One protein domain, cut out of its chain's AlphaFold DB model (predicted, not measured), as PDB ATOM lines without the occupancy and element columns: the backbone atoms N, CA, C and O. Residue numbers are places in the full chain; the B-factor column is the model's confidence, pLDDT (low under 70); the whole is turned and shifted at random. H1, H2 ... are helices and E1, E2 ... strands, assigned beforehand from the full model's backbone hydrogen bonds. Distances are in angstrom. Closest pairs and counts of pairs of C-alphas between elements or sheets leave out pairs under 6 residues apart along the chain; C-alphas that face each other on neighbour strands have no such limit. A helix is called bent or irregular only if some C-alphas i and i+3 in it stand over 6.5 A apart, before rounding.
ATOM      1  N   LYS A 150     110.927   8.776 -15.532       96.12
ATOM      2  CA  LYS A 150     112.315   8.343 -15.827       96.12
ATOM      3  C   LYS A 150     113.433   9.024 -15.026       96.12
ATOM      4  O   LYS A 150     114.583   8.622 -15.170       96.12
ATOM      5  N   ARG A 151     113.136   9.933 -14.094       95.75
ATOM      6  CA  ARG A 151     114.158  10.586 -13.250       95.75
ATOM      7  C   ARG A 151     115.080   9.596 -12.522       95.75
ATOM      8  O   ARG A 151     116.289   9.794 -12.471       95.75
ATOM      9  N   CYS A 152     114.535   8.487 -12.015       96.31
ATOM     10  CA  CYS A 152     115.330   7.449 -11.352       96.31
ATOM     11  C   CYS A 152     116.335   6.745 -12.283       96.31
ATOM     12  O   CYS A 152     117.345   6.239 -11.796       96.31
ATOM     13  N   ILE A 153     116.074   6.719 -13.596       96.56
ATOM     14  CA  ILE A 153     116.996   6.209 -14.619       96.56
ATOM     15  C   ILE A 153     118.118   7.228 -14.833       96.56
ATOM     16  O   ILE A 153     119.290   6.861 -14.771       96.56
ATOM     17  N   GLU A 154     117.763   8.500 -15.023       94.69
ATOM     18  CA  GLU A 154     118.713   9.586 -15.299       94.69
ATOM     19  C   GLU A 154     119.695   9.824 -14.148       94.69
ATOM     20  O   GLU A 154     120.897   9.976 -14.360       94.69
ATOM     21  N   GLU A 155     119.197   9.813 -12.913       93.50
ATOM     22  CA  GLU A 155     120.007  10.118 -11.736       93.50
ATOM     23  C   GLU A 155     120.796   8.912 -11.210       93.50
ATOM     24  O   GLU A 155     121.637   9.082 -10.330       93.50
ATOM     25  N   CYS A 156     120.555   7.690 -11.706       94.12
ATOM     26  CA  CYS A 156     121.221   6.494 -11.189       94.12
ATOM     27  C   CYS A 156     122.733   6.519 -11.499       94.12
ATOM     28  O   CYS A 156     123.133   6.239 -12.634       94.12
ATOM     29  N   PRO A 157     123.621   6.710 -10.501       90.81
ATOM     30  CA  PRO A 157     125.061   6.828 -10.759       90.81
ATOM     31  C   PRO A 157     125.699   5.507 -11.216       90.81
ATOM     32  O   PRO A 157     126.799   5.487 -11.775       90.81
ATOM     33  N   ASN A 158     125.003   4.396 -10.972       90.62
ATOM     34  CA  ASN A 158     125.450   3.040 -11.273       90.62
ATOM     35  C   ASN A 158     124.834   2.485 -12.561       90.62
ATOM     36  O   ASN A 158     125.163   1.366 -12.937       90.62
ATOM     37  N   LYS A 159     123.939   3.237 -13.226       92.69
ATOM     38  CA  LYS A 159     123.189   2.780 -14.413       92.69
ATOM     39  C   LYS A 159     122.461   1.445 -14.189       92.69
ATOM     40  O   LYS A 159     122.329   0.625 -15.093       92.69
ATOM     41  N   ALA A 160     122.000   1.232 -12.958       94.81
ATOM     42  CA  ALA A 160     121.315   0.012 -12.545       94.81
ATOM     43  C   ALA A 160     119.827   0.007 -12.918       94.81
ATOM     44  O   ALA A 160     119.186  -1.023 -12.769       94.81
ATOM     45  N   ILE A 161     119.259   1.137 -13.342       96.06
ATOM     46  CA  ILE A 161     117.836   1.257 -13.670       96.06
ATOM     47  C   ILE A 161     117.717   1.569 -15.156       96.06
ATOM     48  O   ILE A 161     118.386   2.477 -15.644       96.06
ATOM     49  N   GLN A 162     116.888   0.810 -15.866       95.88
ATOM     50  CA  GLN A 162     116.623   0.977 -17.296       95.88
ATOM     51  C   GLN A 162     115.115   0.946 -17.550       95.88
ATOM     52  O   GLN A 162     114.343   0.577 -16.668       95.88
ATOM     53  N   LEU A 163     114.682   1.367 -18.736       96.06
ATOM     54  CA  LEU A 163     113.280   1.255 -19.123       96.06
ATOM     55  C   LEU A 163     112.993  -0.200 -19.514       96.06
ATOM     56  O   LEU A 163     113.657  -0.723 -20.404       96.06
ATOM     57  N   GLY A 164     112.054  -0.848 -18.827       93.81
ATOM     58  CA  GLY A 164     111.599  -2.193 -19.167       93.81
ATOM     59  C   GLY A 164     110.590  -2.198 -20.315       93.81
ATOM     60  O   GLY A 164     110.048  -1.155 -20.689       93.81
ATOM     61  N   ASP A 165     110.296  -3.392 -20.828       94.25
ATOM     62  CA  ASP A 165     109.368  -3.599 -21.951       94.25
ATOM     63  C   ASP A 165     107.921  -3.191 -21.622       94.25
ATOM     64  O   ASP A 165     107.151  -2.811 -22.498       94.25
ATOM     65  N   ASP A 166     107.556  -3.197 -20.337       93.94
ATOM     66  CA  ASP A 166     106.266  -2.713 -19.826       93.94
ATOM     67  C   ASP A 166     106.191  -1.174 -19.702       93.94
ATOM     68  O   ASP A 166     105.199  -0.601 -19.228       93.94
ATOM     69  N   GLY A 167     107.257  -0.481 -20.109       93.50
ATOM     70  CA  GLY A 167     107.401   0.965 -20.030       93.50
ATOM     71  C   GLY A 167     107.639   1.492 -18.614       93.50
ATOM     72  O   GLY A 167     107.608   2.708 -18.421       93.50
ATOM     73  N   TYR A 168     107.862   0.627 -17.620       96.75
ATOM     74  CA  TYR A 168     108.240   1.036 -16.270       96.75
ATOM     75  C   TYR A 168     109.756   0.954 -16.066       96.75
ATOM     76  O   TYR A 168     110.429   0.128 -16.685       96.75
ATOM     77  N   PRO A 169     110.332   1.775 -15.171       96.94
ATOM     78  CA  PRO A 169     111.712   1.588 -14.755       96.94
ATOM     79  C   PRO A 169     111.903   0.210 -14.099       96.94
ATOM     80  O   PRO A 169     111.163  -0.168 -13.187       96.94
ATOM     81  N   ALA A 170     112.914  -0.523 -14.550       94.69
ATOM     82  CA  ALA A 170     113.299  -1.836 -14.060       94.69
ATOM     83  C   ALA A 170     114.720  -1.779 -13.491       94.69
ATOM     84  O   ALA A 170     115.636  -1.241 -14.115       94.69
ATOM     85  N   VAL A 171     114.900  -2.318 -12.284       94.56
ATOM     86  CA  VAL A 171     116.185  -2.323 -11.577       94.56
ATOM     87  C   VAL A 171     116.915  -3.629 -11.868       94.56
ATOM     88  O   VAL A 171     116.366  -4.699 -11.636       94.56
ATOM     89  N   ALA A 172     118.161  -3.545 -12.330       94.12
ATOM     90  CA  ALA A 172     119.076  -4.666 -12.488       94.12
ATOM     91  C   ALA A 172     119.695  -5.030 -11.120       94.12
ATOM     92  O   ALA A 172     120.568  -4.295 -10.634       94.12
ATOM     93  N   PRO A 173     119.311  -6.163 -10.496       91.38
ATOM     94  CA  PRO A 173     119.700  -6.485  -9.120       91.38
ATOM     95  C   PRO A 173     121.212  -6.550  -8.914       91.38
ATOM     96  O   PRO A 173     121.737  -5.994  -7.958       91.38
ATOM     97  N   LYS A 174     121.924  -7.166  -9.865       90.75
ATOM     98  CA  LYS A 174     123.378  -7.380  -9.798       90.75
ATOM     99  C   LYS A 174     124.203  -6.095  -9.941       90.75
ATOM    100  O   LYS A 174     125.386  -6.100  -9.631       90.75
ATOM    101  N   VAL A 175     123.600  -5.016 -10.442       92.19
ATOM    102  CA  VAL A 175     124.276  -3.724 -10.664       92.19
ATOM    103  C   VAL A 175     123.932  -2.730  -9.554       92.19
ATOM    104  O   VAL A 175     124.723  -1.839  -9.237       92.19
ATOM    105  N   CYS A 176     122.750  -2.869  -8.949       92.56
ATOM    106  CA  CYS A 176     122.261  -1.968  -7.919       92.56
ATOM    107  C   CYS A 176     123.174  -1.972  -6.684       92.56
ATOM    108  O   CYS A 176     123.267  -2.961  -5.971       92.56
ATOM    109  N   GLN A 177     123.790  -0.827  -6.389       90.19
ATOM    110  CA  GLN A 177     124.636  -0.644  -5.200       90.19
ATOM    111  C   GLN A 177     123.852  -0.188  -3.960       90.19
ATOM    112  O   GLN A 177     124.449   0.268  -2.995       90.19
ATOM    113  N   ARG A 178     122.510  -0.171  -4.012       91.25
ATOM    114  CA  ARG A 178     121.635   0.297  -2.913       91.25
ATOM    115  C   ARG A 178     121.957   1.694  -2.352       91.25
ATOM    116  O   ARG A 178     121.533   2.045  -1.264       91.25
ATOM    117  N   CYS A 179     122.594   2.552  -3.149       91.56
ATOM    118  CA  CYS A 179     122.920   3.932  -2.765       91.56
ATOM    119  C   CYS A 179     121.709   4.832  -2.455       91.56
ATOM    120  O   CYS A 179     121.886   5.956  -2.003       91.56
ATOM    121  N   GLY A 180     120.485   4.410  -2.787       94.50
ATOM    122  CA  GLY A 180     119.267   5.182  -2.530       94.50
ATOM    123  C   GLY A 180     119.088   6.457  -3.363       94.50
ATOM    124  O   GLY A 180     118.063   7.105  -3.222       94.50
ATOM    125  N   VAL A 181     119.988   6.810  -4.292       95.31
ATOM    126  CA  VAL A 181     119.858   8.040  -5.113       95.31
ATOM    127  C   VAL A 181     118.519   8.127  -5.860       95.31
ATOM    128  O   VAL A 181     117.913   9.194  -5.935       95.31
ATOM    129  N   CYS A 182     118.025   6.990  -6.359       95.88
ATOM    130  CA  CYS A 182     116.706   6.893  -6.984       95.88
ATOM    131  C   CYS A 182     115.553   7.132  -5.995       95.88
ATOM    132  O   CYS A 182     114.548   7.723  -6.382       95.88
ATOM    133  N   VAL A 183     115.709   6.727  -4.729       96.44
ATOM    134  CA  VAL A 183     114.757   7.031  -3.652       96.44
ATOM    135  C   VAL A 183     114.703   8.535  -3.438       96.44
ATOM    136  O   VAL A 183     113.622   9.099  -3.516       96.44
ATOM    137  N   GLY A 184     115.849   9.201  -3.273       96.44
ATOM    138  CA  GLY A 184     115.891  10.655  -3.075       96.44
ATOM    139  C   GLY A 184     115.391  11.461  -4.279       96.44
ATOM    140  O   GLY A 184     114.894  12.572  -4.120       96.44
ATOM    141  N   GLY A 185     115.517  10.904  -5.486       95.69
ATOM    142  CA  GLY A 185     115.095  11.536  -6.735       95.69
ATOM    143  C   GLY A 185     113.609  11.439  -7.037       95.69
ATOM    144  O   GLY A 185     113.058  12.306  -7.714       95.69
ATOM    145  N   CYS A 186     112.952  10.380  -6.564       97.19
ATOM    146  CA  CYS A 186     111.569  10.084  -6.902       97.19
ATOM    147  C   CYS A 186     110.603  11.071  -6.217       97.19
ATOM    148  O   CYS A 186     110.386  10.947  -5.009       97.19
ATOM    149  N   PRO A 187     109.943  11.984  -6.957       95.12
ATOM    150  CA  PRO A 187     109.036  12.959  -6.348       95.12
ATOM    151  C   PRO A 187     107.777  12.306  -5.761       95.12
ATOM    152  O   PRO A 187     107.183  12.837  -4.835       95.12
ATOM    153  N   LEU A 188     107.392  11.129  -6.266       96.12
ATOM    154  CA  LEU A 188     106.222  10.385  -5.791       96.12
ATOM    155  C   LEU A 188     106.506   9.495  -4.569       96.12
ATOM    156  O   LEU A 188     105.590   8.851  -4.064       96.12
ATOM    157  N   GLY A 189     107.769   9.369  -4.142       95.19
ATOM    158  CA  GLY A 189     108.145   8.491  -3.026       95.19
ATOM    159  C   GLY A 189     107.850   6.997  -3.234       95.19
ATOM    160  O   GLY A 189     107.668   6.265  -2.269       95.19
ATOM    161  N   VAL A 190     107.777   6.516  -4.483       94.50
ATOM    162  CA  VAL A 190     107.348   5.135  -4.806       94.50
ATOM    163  C   VAL A 190     108.490   4.120  -4.886       94.50
ATOM    164  O   VAL A 190     108.257   2.956  -5.227       94.50
ATOM    165  N   ILE A 191     109.722   4.563  -4.628       94.62
ATOM    166  CA  ILE A 191     110.930   3.739  -4.658       94.62
ATOM    167  C   ILE A 191     111.395   3.510  -3.224       94.62
ATOM    168  O   ILE A 191     111.519   4.460  -2.456       94.62
ATOM    169  N   SER A 192     111.697   2.262  -2.885       91.81
ATOM    170  CA  SER A 192     112.182   1.861  -1.562       91.81
ATOM    171  C   SER A 192     113.402   0.958  -1.671       91.81
ATOM    172  O   SER A 192     113.544   0.205  -2.638       91.81
ATOM    173  N   LEU A 193     114.265   0.988  -0.661       90.12
ATOM    174  CA  LEU A 193     115.234  -0.081  -0.419       90.12
ATOM    175  C   LEU A 193     114.665  -1.036   0.642       90.12
ATOM    176  O   LEU A 193     113.749  -0.641   1.368       90.12
ATOM    177  N   PRO A 194     115.188  -2.269   0.757       81.81
ATOM    178  CA  PRO A 194     114.711  -3.227   1.750       81.81
ATOM    179  C   PRO A 194     114.733  -2.684   3.178       81.81
ATOM    180  O   PRO A 194     113.806  -2.948   3.922       81.81
ATOM    181  N   ASP A 195     115.758  -1.920   3.535       82.00
ATOM    182  CA  ASP A 195     116.071  -1.400   4.871       82.00
ATOM    183  C   ASP A 195     115.908   0.126   4.985       82.00
ATOM    184  O   ASP A 195     116.269   0.730   5.997       82.00
ATOM    185  N   PHE A 196     115.399   0.771   3.934       90.81
ATOM    186  CA  PHE A 196     115.245   2.219   3.885       90.81
ATOM    187  C   PHE A 196     113.989   2.597   3.100       90.81
ATOM    188  O   PHE A 196     113.944   2.545   1.861       90.81
ATOM    189  N   ARG A 197     112.960   2.991   3.853       92.06
ATOM    190  CA  ARG A 197     111.657   3.422   3.347       92.06
ATOM    191  C   ARG A 197     111.300   4.786   3.903       92.06
ATOM    192  O   ARG A 197     111.461   5.031   5.092       92.06
ATOM    193  N   LEU A 198     110.744   5.641   3.051       94.19
ATOM    194  CA  LEU A 198     110.388   7.005   3.439       94.19
ATOM    195  C   LEU A 198     109.425   7.021   4.629       94.19
ATOM    196  O   LEU A 198     109.647   7.768   5.568       94.19
ATOM    197  N   GLU A 199     108.425   6.134   4.649       92.94
ATOM    198  CA  GLU A 199     107.434   6.115   5.733       92.94
ATOM    199  C   GLU A 199     108.020   5.712   7.094       92.94
ATOM    200  O   GLU A 199     107.525   6.143   8.135       92.94
ATOM    201  N   GLU A 200     109.054   4.867   7.092       94.44
ATOM    202  CA  GLU A 200     109.760   4.450   8.306       94.44
ATOM    203  C   GLU A 200     110.614   5.596   8.840       94.44
ATOM    204  O   GLU A 200     110.552   5.903  10.027       94.44
ATOM    205  N   ILE A 201     111.354   6.267   7.950       95.19
ATOM    206  CA  ILE A 201     112.207   7.398   8.308       95.19
ATOM    207  C   ILE A 201     111.377   8.595   8.771       95.19
ATOM    208  O   ILE A 201     111.702   9.193   9.793       95.19
ATOM    209  N   SER A 202     110.273   8.913   8.092       95.19
ATOM    210  CA  SER A 202     109.392   9.999   8.524       95.19
ATOM    211  C   SER A 202     108.796   9.745   9.904       95.19
ATOM    212  O   SER A 202     108.732  10.647  10.732       95.19
ATOM    213  N   ALA A 203     108.457   8.492  10.219       95.69
ATOM    214  CA  ALA A 203     107.958   8.145  11.544       95.69
ATOM    215  C   ALA A 203     109.003   8.308  12.658       95.69
ATOM    216  O   ALA A 203     108.622   8.577  13.798       95.69
ATOM    217  N   MET A 204     110.299   8.187  12.347       96.69
ATOM    218  CA  MET A 204     111.373   8.473  13.305       96.69
ATOM    219  C   MET A 204     111.419   9.947  13.709       96.69
ATOM    220  O   MET A 204     111.978  10.250  14.750       96.69
ATOM    221  N   MET A 205     110.863  10.866  12.920       96.19
ATOM    222  CA  MET A 205     110.972  12.304  13.187       96.19
ATOM    223  C   MET A 205     109.922  12.803  14.185       96.19
ATOM    224  O   MET A 205     110.210  13.705  14.964       96.19
ATOM    225  N   ALA A 206     108.750  12.165  14.246       95.06
ATOM    226  CA  ALA A 206     107.657  12.585  15.128       95.06
ATOM    227  C   ALA A 206     108.045  12.702  16.625       95.06
ATOM    228  O   ALA A 206     107.644  13.665  17.273       95.06
ATOM    229  N   PRO A 207     108.848  11.793  17.226       96.31
ATOM    230  CA  PRO A 207     109.308  11.972  18.607       96.31
ATOM    231  C   PRO A 207     110.223  13.188  18.808       96.31
ATOM    232  O   PRO A 207     110.249  13.749  19.903       96.31
ATOM    233  N   VAL A 208     110.958  13.610  17.773       96.00
ATOM    234  CA  VAL A 208     111.916  14.726  17.842       96.00
ATOM    235  C   VAL A 208     111.207  16.069  18.010       96.00
ATOM    236  O   VAL A 208     111.749  16.955  18.658       96.00
ATOM    237  N   ALA A 209     109.967  16.200  17.532       90.56
ATOM    238  CA  ALA A 209     109.142  17.393  17.735       90.56
ATOM    239  C   ALA A 209     108.889  17.719  19.220       90.56
ATOM    240  O   ALA A 209     108.612  18.861  19.575       90.56
ATOM    241  N   SER A 210     108.995  16.719  20.104       90.31
ATOM    242  CA  SER A 210     108.871  16.904  21.557       90.31
ATOM    243  C   SER A 210     110.187  17.262  22.259       90.31
ATOM    244  O   SER A 210     110.200  17.444  23.476       90.31
ATOM    245  N   ALA A 211     111.294  17.337  21.515       90.94
ATOM    246  CA  ALA A 211     112.601  17.683  22.052       90.94
ATOM    247  C   ALA A 211     112.687  19.161  22.449       90.94
ATOM    248  O   ALA A 211     111.952  20.020  21.960       90.94
ATOM    249  N   LYS A 212     113.662  19.473  23.304       88.56
ATOM    250  CA  LYS A 212     114.014  20.852  23.635       88.56
ATOM    251  C   LYS A 212     114.477  21.598  22.380       88.56
ATOM    252  O   LYS A 212     115.356  21.127  21.661       88.56
ATOM    253  N   SER A 213     113.915  22.783  22.155       84.12
ATOM    254  CA  SER A 213     114.324  23.652  21.050       84.12
ATOM    255  C   SER A 213     115.754  24.191  21.272       84.12
ATOM    256  O   SER A 213     116.113  24.498  22.416       84.12
ATOM    257  N   PRO A 214     116.597  24.303  20.225       90.06
ATOM    258  CA  PRO A 214     116.312  23.937  18.836       90.06
ATOM    259  C   PRO A 214     116.352  22.420  18.621       90.06
ATOM    260  O   PRO A 214     117.393  21.819  18.869       90.06
ATOM    261  N   ALA A 215     115.269  21.810  18.137       93.31
ATOM    262  CA  ALA A 215     115.210  20.392  17.781       93.31
ATOM    263  C   ALA A 215     115.751  20.187  16.359       93.31
ATOM    264  O   ALA A 215     115.222  20.755  15.404       93.31
ATOM    265  N   ILE A 216     116.811  19.388  16.206       94.19
ATOM    266  CA  ILE A 216     117.520  19.240  14.930       94.19
ATOM    267  C   ILE A 216     117.535  17.776  14.496       94.19
ATOM    268  O   ILE A 216     118.034  16.912  15.219       94.19
ATOM    269  N   VAL A 217     117.067  17.494  13.280       97.25
ATOM    270  CA  VAL A 217     117.226  16.176  12.646       97.25
ATOM    271  C   VAL A 217     118.399  16.198  11.672       97.25
ATOM    272  O   VAL A 217     118.499  17.063  10.805       97.25
ATOM    273  N   GLY A 218     119.298  15.225  11.802       96.38
ATOM    274  CA  GLY A 218     120.455  15.059  10.931       96.38
ATOM    275  C   GLY A 218     120.353  13.808  10.062       96.38
ATOM    276  O   GLY A 218     120.425  12.706  10.588       96.38
ATOM    277  N   PHE A 219     120.295  13.937   8.738       97.62
ATOM    278  CA  PHE A 219     120.453  12.819   7.804       97.62
ATOM    279  C   PHE A 219     121.932  12.600   7.473       97.62
ATOM    280  O   PHE A 219     122.529  13.376   6.724       97.62
ATOM    281  N   PHE A 220     122.525  11.546   8.032       94.62
ATOM    282  CA  PHE A 220     123.956  11.251   7.912       94.62
ATOM    283  C   PHE A 220     124.150  10.028   7.020       94.62
ATOM    284  O   PHE A 220     123.560   8.976   7.277       94.62
ATOM    285  N   CYS A 221     124.953  10.150   5.956       91.56
ATOM    286  CA  CYS A 221     125.332   8.970   5.184       91.56
ATOM    287  C   CYS A 221     126.226   8.034   6.008       91.56
ATOM    288  O   CYS A 221     126.824   8.470   6.984       91.56
ATOM    289  N   ASP A 222     126.381   6.773   5.598       88.81
ATOM    290  CA  ASP A 222     127.201   5.799   6.342       88.81
ATOM    291  C   ASP A 222     128.609   6.315   6.694       88.81
ATOM    292  O   ASP A 222     129.096   6.075   7.796       88.81
ATOM    293  N   TYR A 223     129.237   7.082   5.794       86.25
ATOM    294  CA  TYR A 223     130.533   7.712   6.057       86.25
ATOM    295  C   TYR A 223     130.457   8.752   7.184       86.25
ATOM    296  O   TYR A 223     131.175   8.648   8.173       86.25
ATOM    297  N   THR A 224     129.568   9.742   7.066       87.62
ATOM    298  CA  THR A 224     129.459  10.822   8.058       87.62
ATOM    299  C   THR A 224     128.871  10.349   9.379       87.62
ATOM    300  O   THR A 224     129.187  10.917  10.419       87.62
ATOM    301  N   TYR A 225     128.065   9.288   9.367       91.69
ATOM    302  CA  TYR A 225     127.606   8.610  10.574       91.69
ATOM    303  C   TYR A 225     128.795   8.031  11.355       91.69
ATOM    304  O   TYR A 225     128.854   8.179  12.572       91.69
ATOM    305  N   GLY A 226     129.774   7.439  10.658       87.12
ATOM    306  CA  GLY A 226     131.023   6.976  11.268       87.12
ATOM    307  C   GLY A 226     131.851   8.111  11.873       87.12
ATOM    308  O   GLY A 226     132.368   7.962  12.976       87.12
ATOM    309  N   GLU A 227     131.913   9.267  11.207       84.38
ATOM    310  CA  GLU A 227     132.560  10.466  11.764       84.38
ATOM    311  C   GLU A 227     131.841  10.959  13.033       84.38
ATOM    312  O   GLU A 227     132.486  11.278  14.029       84.38
ATOM    313  N   ALA A 228     130.502  10.957  13.047       85.50
ATOM    314  CA  ALA A 228     129.726  11.314  14.237       85.50
ATOM    315  C   ALA A 228     129.956  10.337  15.404       85.50
ATOM    316  O   ALA A 228     130.026  10.759  16.560       85.50
ATOM    317  N   ASP A 229     130.107   9.042  15.112       86.69
ATOM    318  CA  ASP A 229     130.450   8.042  16.123       86.69
ATOM    319  C   ASP A 229     131.865   8.245  16.677       86.69
ATOM    320  O   ASP A 229     132.081   8.116  17.885       86.69
ATOM    321  N   LEU A 230     132.821   8.594  15.811       80.88
ATOM    322  CA  LEU A 230     134.190   8.910  16.209       80.88
ATOM    323  C   LEU A 230     134.233  10.145  17.114       80.88
ATOM    324  O   LEU A 230     134.922  10.111  18.132       80.88
ATOM    325  N   MET A 231     133.465  11.197  16.800       78.44
ATOM    326  CA  MET A 231     133.336  12.379  17.662       78.44
ATOM    327  C   MET A 231     132.879  11.996  19.073       78.44
ATOM    328  O   MET A 231     133.471  12.448  20.051       78.44
ATOM    329  N   GLY A 232     131.893  11.102  19.181       78.00
ATOM    330  CA  GLY A 232     131.473  10.568  20.473       78.00
ATOM    331  C   GLY A 232     132.566   9.774  21.182       78.00
ATOM    332  O   GLY A 232     132.792   9.969  22.370       78.00
ATOM    333  N   GLN A 233     133.302   8.925  20.465       76.25
ATOM    334  CA  GLN A 233     134.402   8.136  21.040       76.25
ATOM    335  C   GLN A 233     135.527   8.991  21.624       76.25
ATOM    336  O   GLN A 233     136.067   8.652  22.676       76.25
ATOM    337  N   ILE A 234     135.884  10.091  20.959       72.94
ATOM    338  CA  ILE A 234     136.933  11.005  21.432       72.94
ATOM    339  C   ILE A 234     136.422  12.005  22.483       72.94
ATOM    340  O   ILE A 234     137.187  12.859  22.925       72.94
ATOM    341  N   GLY A 235     135.141  11.931  22.868       66.62
ATOM    342  CA  GLY A 235     134.515  12.858  23.815       66.62
ATOM    343  C   GLY A 235     134.309  14.267  23.255       66.62
ATOM    344  O   GLY A 235     134.148  15.218  24.018       66.62
ATOM    345  N   SER A 236     134.331  14.428  21.927       65.81
ATOM    346  CA  SER A 236     133.941  15.681  21.283       65.81
ATOM    347  C   SER A 236     132.421  15.797  21.325       65.81
ATOM    348  O   SER A 236     131.707  15.127  20.581       65.81
ATOM    349  N   GLY A 237     131.929  16.646  22.224       65.31
ATOM    350  CA  GLY A 237     130.507  16.937  22.335       65.31
ATOM    351  C   GLY A 237     129.963  17.613  21.075       65.31
ATOM    352  O   GLY A 237     130.616  18.449  20.451       65.31
ATOM    353  N   TYR A 238     128.729  17.273  20.726       74.31
ATOM    354  CA  TYR A 238     127.885  18.060  19.833       74.31
ATOM    355  C   TYR A 238     126.518  18.238  20.489       74.31
ATOM    356  O   TYR A 238     126.210  17.570  21.473       74.31
ATOM    357  N   SER A 239     125.698  19.150  19.961       79.69
ATOM    358  CA  SER A 239     124.438  19.542  20.603       79.69
ATOM    359  C   SER A 239     123.570  18.334  21.019       79.69
ATOM    360  O   SER A 239     123.333  17.441  20.191       79.69
ATOM    361  N   PRO A 240     123.039  18.299  22.260       76.94
ATOM    362  CA  PRO A 240     122.090  17.272  22.701       76.94
ATOM    363  C   PRO A 240     120.817  17.230  21.876       76.94
ATOM    364  O   PRO A 240     120.213  16.169  21.742       76.94
ATOM    365  N   ASN A 241     120.484  18.329  21.210       87.19
ATOM    366  CA  ASN A 241     119.279  18.407  20.406       87.19
ATOM    367  C   ASN A 241     119.479  17.951  18.947       87.19
ATOM    368  O   ASN A 241     118.566  18.109  18.139       87.19
ATOM    369  N   LEU A 242     120.652  17.405  18.587       91.25
ATOM    370  CA  LEU A 242     120.885  16.771  17.285       91.25
ATOM    371  C   LEU A 242     120.530  15.277  17.328       91.25
ATOM    372  O   LEU A 242     121.204  14.484  17.998       91.25
ATOM    373  N   TYR A 243     119.524  14.892  16.545       96.00
ATOM    374  CA  TYR A 243     119.030  13.526  16.391       96.00
ATOM    375  C   TYR A 243     119.416  12.982  15.016       96.00
ATOM    376  O   TYR A 243     118.902  13.420  13.985       96.00
ATOM    377  N   ILE A 244     120.360  12.044  14.997       95.69
ATOM    378  CA  ILE A 244     120.953  11.529  13.763       95.69
ATOM    379  C   ILE A 244     120.130  10.348  13.239       95.69
ATOM    380  O   ILE A 244     119.887   9.371  13.940       95.69
ATOM    381  N   ILE A 245     119.744  10.423  11.968       96.94
ATOM    382  CA  ILE A 245     119.134   9.352  11.187       96.94
ATOM    383  C   ILE A 245     120.145   8.904  10.132       96.94
ATOM    384  O   ILE A 245     120.567   9.683   9.269       96.94
ATOM    385  N   LYS A 246     120.514   7.622  10.175       95.31
ATOM    386  CA  LYS A 246     121.401   7.015   9.179       95.31
ATOM    387  C   LYS A 246     120.678   6.861   7.842       95.31
ATOM    388  O   LYS A 246     119.595   6.281   7.775       95.31
ATOM    389  N   VAL A 247     121.311   7.313   6.766       95.00
ATOM    390  CA  VAL A 247     120.876   7.089   5.383       95.00
ATOM    391  C   VAL A 247     121.991   6.380   4.601       95.00
ATOM    392  O   VAL A 247     123.164   6.588   4.894       95.00
ATOM    393  N   PRO A 248     121.694   5.568   3.572       92.00
ATOM    394  CA  PRO A 248     122.750   4.896   2.797       92.00
ATOM    395  C   PRO A 248     123.645   5.894   2.038       92.00
ATOM    396  O   PRO A 248     124.828   5.667   1.804       92.00
ATOM    397  N   CYS A 249     123.082   7.031   1.635       92.50
ATOM    398  CA  CYS A 249     123.783   8.123   0.972       92.50
ATOM    399  C   CYS A 249     122.999   9.415   1.189       92.50
ATOM    400  O   CYS A 249     121.771   9.377   1.241       92.50
ATOM    401  N   THR A 250     123.662  10.572   1.189       94.56
ATOM    402  CA  THR A 250     122.947  11.860   1.169       94.56
ATOM    403  C   THR A 250     122.063  12.011  -0.067       94.56
ATOM    404  O   THR A 250     121.001  12.614   0.011       94.56
ATOM    405  N   GLY A 251     122.427  11.381  -1.190       94.44
ATOM    406  CA  GLY A 251     121.585  11.342  -2.387       94.44
ATOM    407  C   GLY A 251     120.255  10.598  -2.204       94.44
ATOM    408  O   GLY A 251     119.367  10.750  -3.043       94.44
ATOM    409  N   ALA A 252     120.110   9.812  -1.131       95.81
ATOM    410  CA  ALA A 252     118.871   9.133  -0.763       95.81
ATOM    411  C   ALA A 252     117.894  10.018   0.020       95.81
ATOM    412  O   ALA A 252     116.724   9.658   0.127       95.81
ATOM    413  N   VAL A 253     118.349  11.171   0.528       97.06
ATOM    414  CA  VAL A 253     117.482  12.138   1.204       97.06
ATOM    415  C   VAL A 253     116.470  12.664   0.192       97.06
ATOM    416  O   VAL A 253     116.816  13.324  -0.791       97.06
ATOM    417  N   ASN A 254     115.211  12.300   0.414       97.56
ATOM    418  CA  ASN A 254     114.081  12.704  -0.408       97.56
ATOM    419  C   ASN A 254     113.466  13.988   0.163       97.56
ATOM    420  O   ASN A 254     113.443  14.182   1.376       97.56
ATOM    421  N   MET A 255     112.929  14.850  -0.700       95.75
ATOM    422  CA  MET A 255     112.268  16.083  -0.258       95.75
ATOM    423  C   MET A 255     110.990  15.822   0.553       95.75
ATOM    424  O   MET A 255     110.632  16.658   1.366       95.75
ATOM    425  N   ILE A 256     110.358  14.651   0.425       96.38
ATOM    426  CA  ILE A 256     109.283  14.202   1.324       96.38
ATOM    427  C   ILE A 256     109.785  14.153   2.770       96.38
ATOM    428  O   ILE A 256     109.130  14.689   3.645       96.38
ATOM    429  N   MET A 257     110.981  13.609   3.022       96.69
ATOM    430  CA  MET A 257     111.548  13.553   4.378       96.69
ATOM    431  C   MET A 257     111.848  14.952   4.925       96.69
ATOM    432  O   MET A 257     111.643  15.215   6.101       96.69
ATOM    433  N   VAL A 258     112.337  15.853   4.069       95.75
ATOM    434  CA  VAL A 258     112.602  17.249   4.448       95.75
ATOM    435  C   VAL A 258     111.297  17.971   4.785       95.75
ATOM    436  O   VAL A 258     111.207  18.629   5.816       95.75
ATOM    437  N   ASN A 259     110.274  17.810   3.948       94.69
ATOM    438  CA  ASN A 259     108.971  18.437   4.147       94.69
ATOM    439  C   ASN A 259     108.246  17.868   5.371       94.69
ATOM    440  O   ASN A 259     107.673  18.638   6.133       94.69
ATOM    441  N   ASP A 260     108.311  16.552   5.590       95.50
ATOM    442  CA  ASP A 260     107.757  15.902   6.778       95.50
ATOM    443  C   ASP A 260     108.447  16.425   8.045       95.50
ATOM    444  O   ASP A 260     107.775  16.724   9.025       95.50
ATOM    445  N   ALA A 261     109.771  16.619   8.022       94.75
ATOM    446  CA  ALA A 261     110.491  17.182   9.162       94.75
ATOM    447  C   ALA A 261     110.003  18.599   9.508       94.75
ATOM    448  O   ALA A 261     109.729  18.899  10.668       94.75
ATOM    449  N   ILE A 262     109.845  19.456   8.494       92.81
ATOM    450  CA  ILE A 262     109.309  20.814   8.667       92.81
ATOM    451  C   ILE A 262     107.871  20.759   9.200       92.81
ATOM    452  O   ILE A 262     107.526  21.507  10.112       92.81
ATOM    453  N   ALA A 263     107.040  19.864   8.659       93.06
ATOM    454  CA  ALA A 263     105.643  19.715   9.055       93.06
ATOM    455  C   ALA A 263     105.477  19.229  10.506       93.06
ATOM    456  O   ALA A 263     104.536  19.645  11.178       93.06
ATOM    457  N   GLU A 264     106.396  18.397  11.001       93.38
ATOM    458  CA  GLU A 264     106.452  17.970  12.407       93.38
ATOM    459  C   GLU A 264     106.954  19.086  13.350       93.38
ATOM    460  O   GLU A 264     106.946  18.912  14.565       93.38
ATOM    461  N   GLY A 265     107.371  20.244  12.824       91.44
ATOM    462  CA  GLY A 265     107.833  21.381  13.627       91.44
ATOM    463  C   GLY A 265     109.294  21.279  14.070       91.44
ATOM    464  O   GLY A 265     109.673  21.886  15.067       91.44
ATOM    465  N   ILE A 266     110.122  20.518  13.350       94.62
ATOM    466  CA  ILE A 266     111.565  20.442  13.611       94.62
ATOM    467  C   ILE A 266     112.226  21.781  13.250       94.62
ATOM    468  O   ILE A 266     112.033  22.318  12.158       94.62
ATOM    469  N   ASP A 267     113.037  22.309  14.169       92.25
ATOM    470  CA  ASP A 267     113.652  23.634  14.045       92.25
ATOM    471  C   ASP A 267     114.737  23.681  12.963       92.25
ATOM    472  O   ASP A 267     114.872  24.690  12.268       92.25
ATOM    473  N   GLY A 268     115.497  22.593  12.801       93.44
ATOM    474  CA  GLY A 268     116.580  22.511  11.825       93.44
ATOM    475  C   GLY A 268     116.812  21.113  11.251       93.44
ATOM    476  O   GLY A 268     116.630  20.092  11.912       93.44
ATOM    477  N   ILE A 269     117.265  21.070  10.004       96.56
ATOM    478  CA  ILE A 269     117.560  19.856   9.250       96.56
ATOM    479  C   ILE A 269     118.989  19.948   8.725       96.56
ATOM    480  O   ILE A 269     119.342  20.857   7.971       96.56
ATOM    481  N   ILE A 270     119.806  18.963   9.083       95.19
ATOM    482  CA  ILE A 270     121.174  18.821   8.588       95.19
ATOM    483  C   ILE A 270     121.231  17.621   7.651       95.19
ATOM    484  O   ILE A 270     120.844  16.519   8.017       95.19
ATOM    485  N   VAL A 271     121.768  17.802   6.449       95.69
ATOM    486  CA  VAL A 271     122.149  16.694   5.566       95.69
ATOM    487  C   VAL A 271     123.669  16.619   5.543       95.69
ATOM    488  O   VAL A 271     124.325  17.432   4.894       95.69
ATOM    489  N   ALA A 272     124.231  15.656   6.270       91.50
ATOM    490  CA  ALA A 272     125.671  15.495   6.418       91.50
ATOM    491  C   ALA A 272     126.190  14.420   5.460       91.50
ATOM    492  O   ALA A 272     125.817  13.248   5.556       91.50
ATOM    493  N   GLY A 273     127.080  14.798   4.545       87.81
ATOM    494  CA  GLY A 273     127.661  13.874   3.572       87.81
ATOM    495  C   GLY A 273     129.142  14.088   3.332       87.81
ATOM    496  O   GLY A 273     129.739  15.043   3.816       87.81
ATOM    497  N   CYS A 274     129.725  13.201   2.532       79.69
ATOM    498  CA  CYS A 274     131.101  13.340   2.071       79.69
ATOM    499  C   CYS A 274     131.269  14.635   1.263       79.69
ATOM    500  O   CYS A 274     130.344  15.065   0.549       79.69
ATOM    501  N   ASP A 275     132.478  15.190   1.264       71.62
ATOM    502  CA  ASP A 275     132.835  16.177   0.252       71.62
ATOM    503  C   ASP A 275     132.715  15.593  -1.181       71.62
ATOM    504  O   ASP A 275     132.824  14.380  -1.385       71.62
ATOM    505  N   SER A 276     132.462  16.463  -2.172       61.50
ATOM    506  CA  SER A 276     132.335  16.162  -3.618       61.50
ATOM    507  C   SER A 276     133.365  15.142  -4.082       61.50
ATOM    508  O   SER A 276     133.064  14.187  -4.788       61.50
ATOM    509  N   SER A 277     134.578  15.311  -3.584       58.97
ATOM    510  CA  SER A 277     135.748  14.600  -4.028       58.97
ATOM    511  C   SER A 277     135.932  13.229  -3.317       58.97
ATOM    512  O   SER A 277     136.741  12.410  -3.763       58.97
ATOM    513  N   GLN A 278     135.165  12.947  -2.252       60.19
ATOM    514  CA  GLN A 278     135.222  11.735  -1.407       60.19
ATOM    515  C   GLN A 278     133.989  10.822  -1.536       60.19
ATOM    516  O   GLN A 278     133.877   9.825  -0.822       60.19
ATOM    517  N   CYS A 279     133.034  11.138  -2.419       69.94
ATOM    518  CA  CYS A 279     131.806  10.351  -2.532       69.94
ATOM    519  C   CYS A 279     132.087   8.931  -3.050       69.94
ATOM    520  O   CYS A 279     132.310   8.721  -4.243       69.94
ATOM    521  N   GLN A 280     131.966   7.930  -2.173       66.19
ATOM    522  CA  GLN A 280     132.115   6.516  -2.547       66.19
ATOM    523  C   GLN A 280     131.032   6.037  -3.531       66.19
ATOM    524  O   GLN A 280     131.216   5.061  -4.254       66.19
ATOM    525  N   LEU A 281     129.909   6.760  -3.606       68.88
ATOM    526  CA  LEU A 281     128.751   6.444  -4.448       68.88
ATOM    527  C   LEU A 281     128.638   7.382  -5.667       68.88
ATOM    528  O   LEU A 281     127.556   7.573  -6.231       68.88
ATOM    529  N   ARG A 282     129.783   7.930  -6.101       72.12
ATOM    530  CA  ARG A 282     129.986   8.778  -7.288       72.12
ATOM    531  C   ARG A 282     129.361  10.171  -7.178       72.12
ATOM    532  O   ARG A 282     130.088  11.124  -6.958       72.12
ATOM    533  N   LYS A 283     128.037  10.294  -7.353       83.38
ATOM    534  CA  LYS A 283     127.335  11.590  -7.532       83.38
ATOM    535  C   LYS A 283     126.248  11.890  -6.496       83.38
ATOM    536  O   LYS A 283     125.524  12.875  -6.624       83.38
ATOM    537  N   GLY A 284     126.080  11.037  -5.485       87.56
ATOM    538  CA  GLY A 284     124.967  11.165  -4.537       87.56
ATOM    539  C   GLY A 284     124.968  12.488  -3.761       87.56
ATOM    540  O   GLY A 284     123.919  13.105  -3.606       87.56
ATOM    541  N   ASN A 285     126.139  12.959  -3.335       88.06
ATOM    542  CA  ASN A 285     126.278  14.228  -2.619       88.06
ATOM    543  C   ASN A 285     126.043  15.460  -3.501       88.06
ATOM    544  O   ASN A 285     125.421  16.415  -3.044       88.06
ATOM    545  N   GLU A 286     126.503  15.450  -4.751       87.88
ATOM    546  CA  GLU A 286     126.251  16.526  -5.717       87.88
ATOM    547  C   GLU A 286     124.749  16.702  -5.957       87.88
ATOM    548  O   GLU A 286     124.229  17.814  -5.854       87.88
ATOM    549  N   LEU A 287     124.037  15.593  -6.188       91.31
ATOM    550  CA  LEU A 287     122.581  15.598  -6.353       91.31
ATOM    551  C   LEU A 287     121.867  16.082  -5.087       91.31
ATOM    552  O   LEU A 287     120.942  16.888  -5.179       91.31
ATOM    553  N   ALA A 288     122.308  15.637  -3.907       93.00
ATOM    554  CA  ALA A 288     121.750  16.090  -2.636       93.00
ATOM    555  C   ALA A 288     121.922  17.604  -2.448       93.00
ATOM    556  O   ALA A 288     120.945  18.293  -2.166       93.00
ATOM    557  N   ARG A 289     123.130  18.140  -2.679       90.12
ATOM    558  CA  ARG A 289     123.414  19.584  -2.600       90.12
ATOM    559  C   ARG A 289     122.531  20.389  -3.544       90.12
ATOM    560  O   ARG A 289     121.979  21.401  -3.131       90.12
ATOM    561  N   TYR A 290     122.369  19.925  -4.783       91.50
ATOM    562  CA  TYR A 290     121.498  20.579  -5.756       91.50
ATOM    563  C   TYR A 290     120.033  20.607  -5.292       91.50
ATOM    564  O   TYR A 290     119.399  21.660  -5.304       91.50
ATOM    565  N   ARG A 291     119.496  19.469  -4.826       94.62
ATOM    566  CA  ARG A 291     118.114  19.385  -4.322       94.62
ATOM    567  C   ARG A 291     117.898  20.247  -3.082       94.62
ATOM    568  O   ARG A 291     116.896  20.946  -3.014       94.62
ATOM    569  N   ILE A 292     118.849  20.247  -2.150       93.12
ATOM    570  CA  ILE A 292     118.800  21.068  -0.934       93.12
ATOM    571  C   ILE A 292     118.846  22.552  -1.274       93.12
ATOM    572  O   ILE A 292     118.034  23.306  -0.755       93.12
ATOM    573  N   ALA A 293     119.725  22.975  -2.183       90.62
ATOM    574  CA  ALA A 293     119.782  24.367  -2.623       90.62
ATOM    575  C   ALA A 293     118.469  24.826  -3.281       90.62
ATOM    576  O   ALA A 293     118.075  25.979  -3.129       90.62
ATOM    577  N   ASN A 294     117.771  23.934  -3.991       92.94
ATOM    578  CA  ASN A 294     116.444  24.232  -4.532       92.94
ATOM    579  C   ASN A 294     115.364  24.264  -3.443       92.94
ATOM    580  O   ASN A 294     114.526  25.158  -3.457       92.94
ATOM    581  N   ALA A 295     115.391  23.331  -2.489       93.81
ATOM    582  CA  ALA A 295     114.458  23.321  -1.364       93.81
ATOM    583  C   ALA A 295     114.610  24.572  -0.486       93.81
ATOM    584  O   ALA A 295     113.613  25.162  -0.099       93.81
ATOM    585  N   GLN A 296     115.845  25.030  -0.265       90.88
ATOM    586  CA  GLN A 296     116.161  26.286   0.414       90.88
ATOM    587  C   GLN A 296     115.465  27.500  -0.221       90.88
ATOM    588  O   GLN A 296     114.917  28.320   0.504       90.88
ATOM    589  N   LYS A 297     115.425  27.592  -1.558       92.62
ATOM    590  CA  LYS A 297     114.666  28.652  -2.251       92.62
ATOM    591  C   LYS A 297     113.164  28.540  -1.989       92.62
ATOM    592  O   LYS A 297     112.503  29.543  -1.768       92.62
ATOM    593  N   GLY A 298     112.639  27.312  -1.967       91.50
ATOM    594  CA  GLY A 298     111.241  27.056  -1.616       91.50
ATOM    595  C   GLY A 298     110.892  27.472  -0.182       91.50
ATOM    596  O   GLY A 298     109.780  27.931   0.053       91.50
ATOM    597  N   LEU A 299     111.834  27.364   0.763       89.81
ATOM    598  CA  LEU A 299     111.658  27.883   2.127       89.81
ATOM    599  C   LEU A 299     111.553  29.410   2.136       89.81
ATOM    600  O   LEU A 299     110.634  29.948   2.749       89.81
ATOM    601  N   GLU A 300     112.435  30.101   1.411       91.75
ATOM    602  CA  GLU A 300     112.411  31.566   1.297       91.75
ATOM    603  C   GLU A 300     111.088  32.062   0.686       91.75
ATOM    604  O   GLU A 300     110.491  33.015   1.187       91.75
ATOM    605  N   GLU A 301     110.579  31.375  -0.344       93.19
ATOM    606  CA  GLU A 301     109.269  31.655  -0.957       93.19
ATOM    607  C   GLU A 301     108.092  31.462   0.017       93.19
ATOM    608  O   GLU A 301     107.042  32.085  -0.143       93.19
ATOM    609  N   GLN A 302     108.267  30.624   1.042       89.44
ATOM    610  CA  GLN A 302     107.303  30.386   2.120       89.44
ATOM    611  C   GLN A 302     107.550  31.264   3.360       89.44
ATOM    612  O   GLN A 302     106.900  31.056   4.383       89.44
ATOM    613  N   PHE A 303     108.451  32.251   3.277       90.94
ATOM    614  CA  PHE A 303     108.863  33.117   4.392       90.94
ATOM    615  C   PHE A 303     109.512  32.369   5.572       90.94
ATOM    616  O   PHE A 303     109.439  32.827   6.712       90.94
ATOM    617  N   LEU A 304     110.156  31.230   5.305       88.06
ATOM    618  CA  LEU A 304     110.957  30.478   6.271       88.06
ATOM    619  C   LEU A 304     112.453  30.766   6.083       88.06
ATOM    620  O   LEU A 304     112.911  31.062   4.977       88.06
ATOM    621  N   GLU A 305     113.231  30.649   7.159       87.06
ATOM    622  CA  GLU A 305     114.676  30.870   7.117       87.06
ATOM    623  C   GLU A 305     115.380  29.754   6.336       87.06
ATOM    624  O   GLU A 305     115.234  28.561   6.623       87.06
ATOM    625  N   ARG A 306     116.201  30.147   5.360       86.31
ATOM    626  CA  ARG A 306     116.966  29.232   4.505       86.31
ATOM    627  C   ARG A 306     117.879  28.302   5.308       86.31
ATOM    628  O   ARG A 306     118.095  27.150   4.927       86.31
ATOM    629  N   GLU A 307     118.422  28.805   6.407       85.12
ATOM    630  CA  GLU A 307     119.373  28.131   7.286       85.12
ATOM    631  C   GLU A 307     118.758  26.922   8.005       85.12
ATOM    632  O   GLU A 307     119.503  26.028   8.421       85.12
ATOM    633  N   ARG A 308     117.415  26.831   8.071       88.25
ATOM    634  CA  ARG A 308     116.701  25.666   8.622       88.25
ATOM    635  C   ARG A 308     117.022  24.370   7.896       88.25
ATOM    636  O   ARG A 308     116.886  23.309   8.488       88.25
ATOM    637  N   LEU A 309     117.456  24.422   6.638       93.00
ATOM    638  CA  LEU A 309     117.904  23.250   5.892       93.00
ATOM    639  C   LEU A 309     119.338  23.468   5.423       93.00
ATOM    640  O   LEU A 309     119.583  24.287   4.542       93.00
ATOM    641  N   SER A 310     120.282  22.694   5.951       89.88
ATOM    642  CA  SER A 310     121.708  22.864   5.659       89.88
ATOM    643  C   SER A 310     122.360  21.569   5.183       89.88
ATOM    644  O   SER A 310     122.201  20.513   5.790       89.88
ATOM    645  N   TYR A 311     123.146  21.646   4.104       88.06
ATOM    646  CA  TYR A 311     124.056  20.564   3.718       88.06
ATOM    647  C   TYR A 311     125.424  20.801   4.356       88.06
ATOM    648  O   TYR A 311     126.057  21.822   4.092       88.06
ATOM    649  N   VAL A 312     125.913  19.830   5.125       86.94
ATOM    650  CA  VAL A 312     127.242  19.869   5.742       86.94
ATOM    651  C   VAL A 312     128.123  18.812   5.086       86.94
ATOM    652  O   VAL A 312     127.747  17.647   4.961       86.94
ATOM    653  N   ALA A 313     129.306  19.223   4.637       80.56
ATOM    654  CA  ALA A 313     130.312  18.300   4.139       80.56
ATOM    655  C   ALA A 313     131.283  17.959   5.273       80.56
ATOM    656  O   ALA A 313     131.985  18.845   5.751       80.56
ATOM    657  N   LEU A 314     131.328  16.693   5.688       73.25
ATOM    658  CA  LEU A 314     132.373  16.190   6.581       73.25
ATOM    659  C   LEU A 314     133.443  15.485   5.735       73.25
ATOM    660  O   LEU A 314     133.128  14.867   4.711       73.25
ATOM    661  N   GLY A 315     134.709  15.625   6.130       59.44
ATOM    662  CA  GLY A 315     135.863  15.110   5.384       59.44
ATOM    663  C   GLY A 315     136.887  16.170   4.952       59.44
ATOM    664  O   GLY A 315     137.898  15.808   4.348       59.44
ATOM    665  N   GLU A 316     136.689  17.455   5.272       48.81
ATOM    666  CA  GLU A 316     137.806  18.412   5.323       48.81
ATOM    667  C   GLU A 316     138.570  18.207   6.640       48.81
ATOM    668  O   GLU A 316     138.314  18.881   7.631       48.81
ATOM    669  N   GLY A 317     139.503  17.254   6.651       48.91
ATOM    670  CA  GLY A 317     140.544  17.197   7.678       48.91
ATOM    671  C   GLY A 317     140.533  15.961   8.564       48.91
ATOM    672  O   GLY A 317     140.177  16.062   9.723       48.91
ATOM    673  N   LEU A 318     141.017  14.837   8.030       46.16
ATOM    674  CA  LEU A 318     141.834  13.850   8.764       46.16
ATOM    675  C   LEU A 318     142.712  13.004   7.814       46.16
ATOM    676  O   LEU A 318     143.207  11.941   8.179       46.16
ATOM    677  N   VAL A 319     142.947  13.465   6.581       52.97
ATOM    678  CA  VAL A 319     144.026  12.916   5.755       52.97
ATOM    679  C   VAL A 319     145.089  13.988   5.662       52.97
ATOM    680  O   VAL A 319     144.939  14.947   4.906       52.97
TER     681      VAL A 319
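Overview. This is residues 150 to 319 of the 394 residues of the protein "Coenzyme F420-reducing hydrogenase, delta subunit" of Desulfallas geothermicus DSM 3669 (UniProt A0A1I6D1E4). A strongly twisted slab of four parallel strands is covered on one face by three helices, H3, H5 and H6, while H4 stands up from the other face. A small lobe of H1, the hairpin E1 and E2, and H2 sits at one end of this body, with H2 next to H5 and H6; residues 229 to 235 stick out. The 170 printed residues include six named helices and six named strands, in the order H1 E1 E2 H2 H3 E3 H4 E4 H5 E5 H6 E6, a mixed class. The whole is compact, with a radius of gyration of the C-alphas of 16.2 A and spans of 52 by 41 by 27 A.

Arrangement. Start with the sheet: E4, residues 242 to 247, E3, residues 216 to 221, E5, residues 268 to 274, and E6, residues 309 to 314, are parallel neighbours in that order. Look for N 243 and O 216 at 2.8 A, N 219 and O 270 at 2.7 A, and N 271 and O 310 at 2.8 A, within hydrogen-bond range. H6, residues 284 to 301, is on the sheet at a height of 8.6 A, its closest C-alphas to E6 being Arg 289 and Tyr 311, 6.4 A. On the same face H5, residues 255 to 263, touches H3, residues 198 to 210, at a shallow tilt of 23 degrees, the same way; their closest C-alphas are Ser 202 and Met 257, 5.9 A. On the opposite face H4, residues 222 to 233, stands up from the sheet at 60 degrees, giving three layers, helices on both faces. E3, H4, E4 and E5, H6, E6 are strand-helix-strand units, parallel neighbours with a helix between; E4, H5, E5 is a split unit with E3 between its strands; each crossover is right-handed. H2, residues 181 to 185, is close but not clearly touching H6, C-alphas Val 181 and Gly 284 being closest at 6.0 A. H2 touches H1, residues 151 to 154, at C-alphas Cys 182 and Cys 152, 4.6 A. E1, residues 161 to 163, and E2, residues 169 to 171, form an antiparallel hairpin, with N 170 and O 162 at 2.8 A. Every O i to N i+4 pair is within range in H2, H4, H5 and H6; H1 is too short for one, and H3 has 3 of 9, beside 7 of 10 O i to N i+3 pairs.

Along the chain. Find C-alpha 151 at (114.158, 10.586, -13.250), where H1 begins. From C-alpha 284 at (124.967, 11.165, -4.537), H6 runs 26.1 A; H3 spans 20.7 A and is only just irregular, C-alphas 204 and 207 being 6.7 A apart. E5 spans 19.8 A, and E6 ends at C-alpha 314, (132.373, 16.190, 6.581).

Size, cuts and confidence. The farthest C-alphas, Asp 165 and Gly 235, are 54.8 A apart. The printed part has no cut, and the link from H2 to H3 is long. Look for pLDDT under 70 at residues 235 to 237, 276 to 281 and 315 to 319.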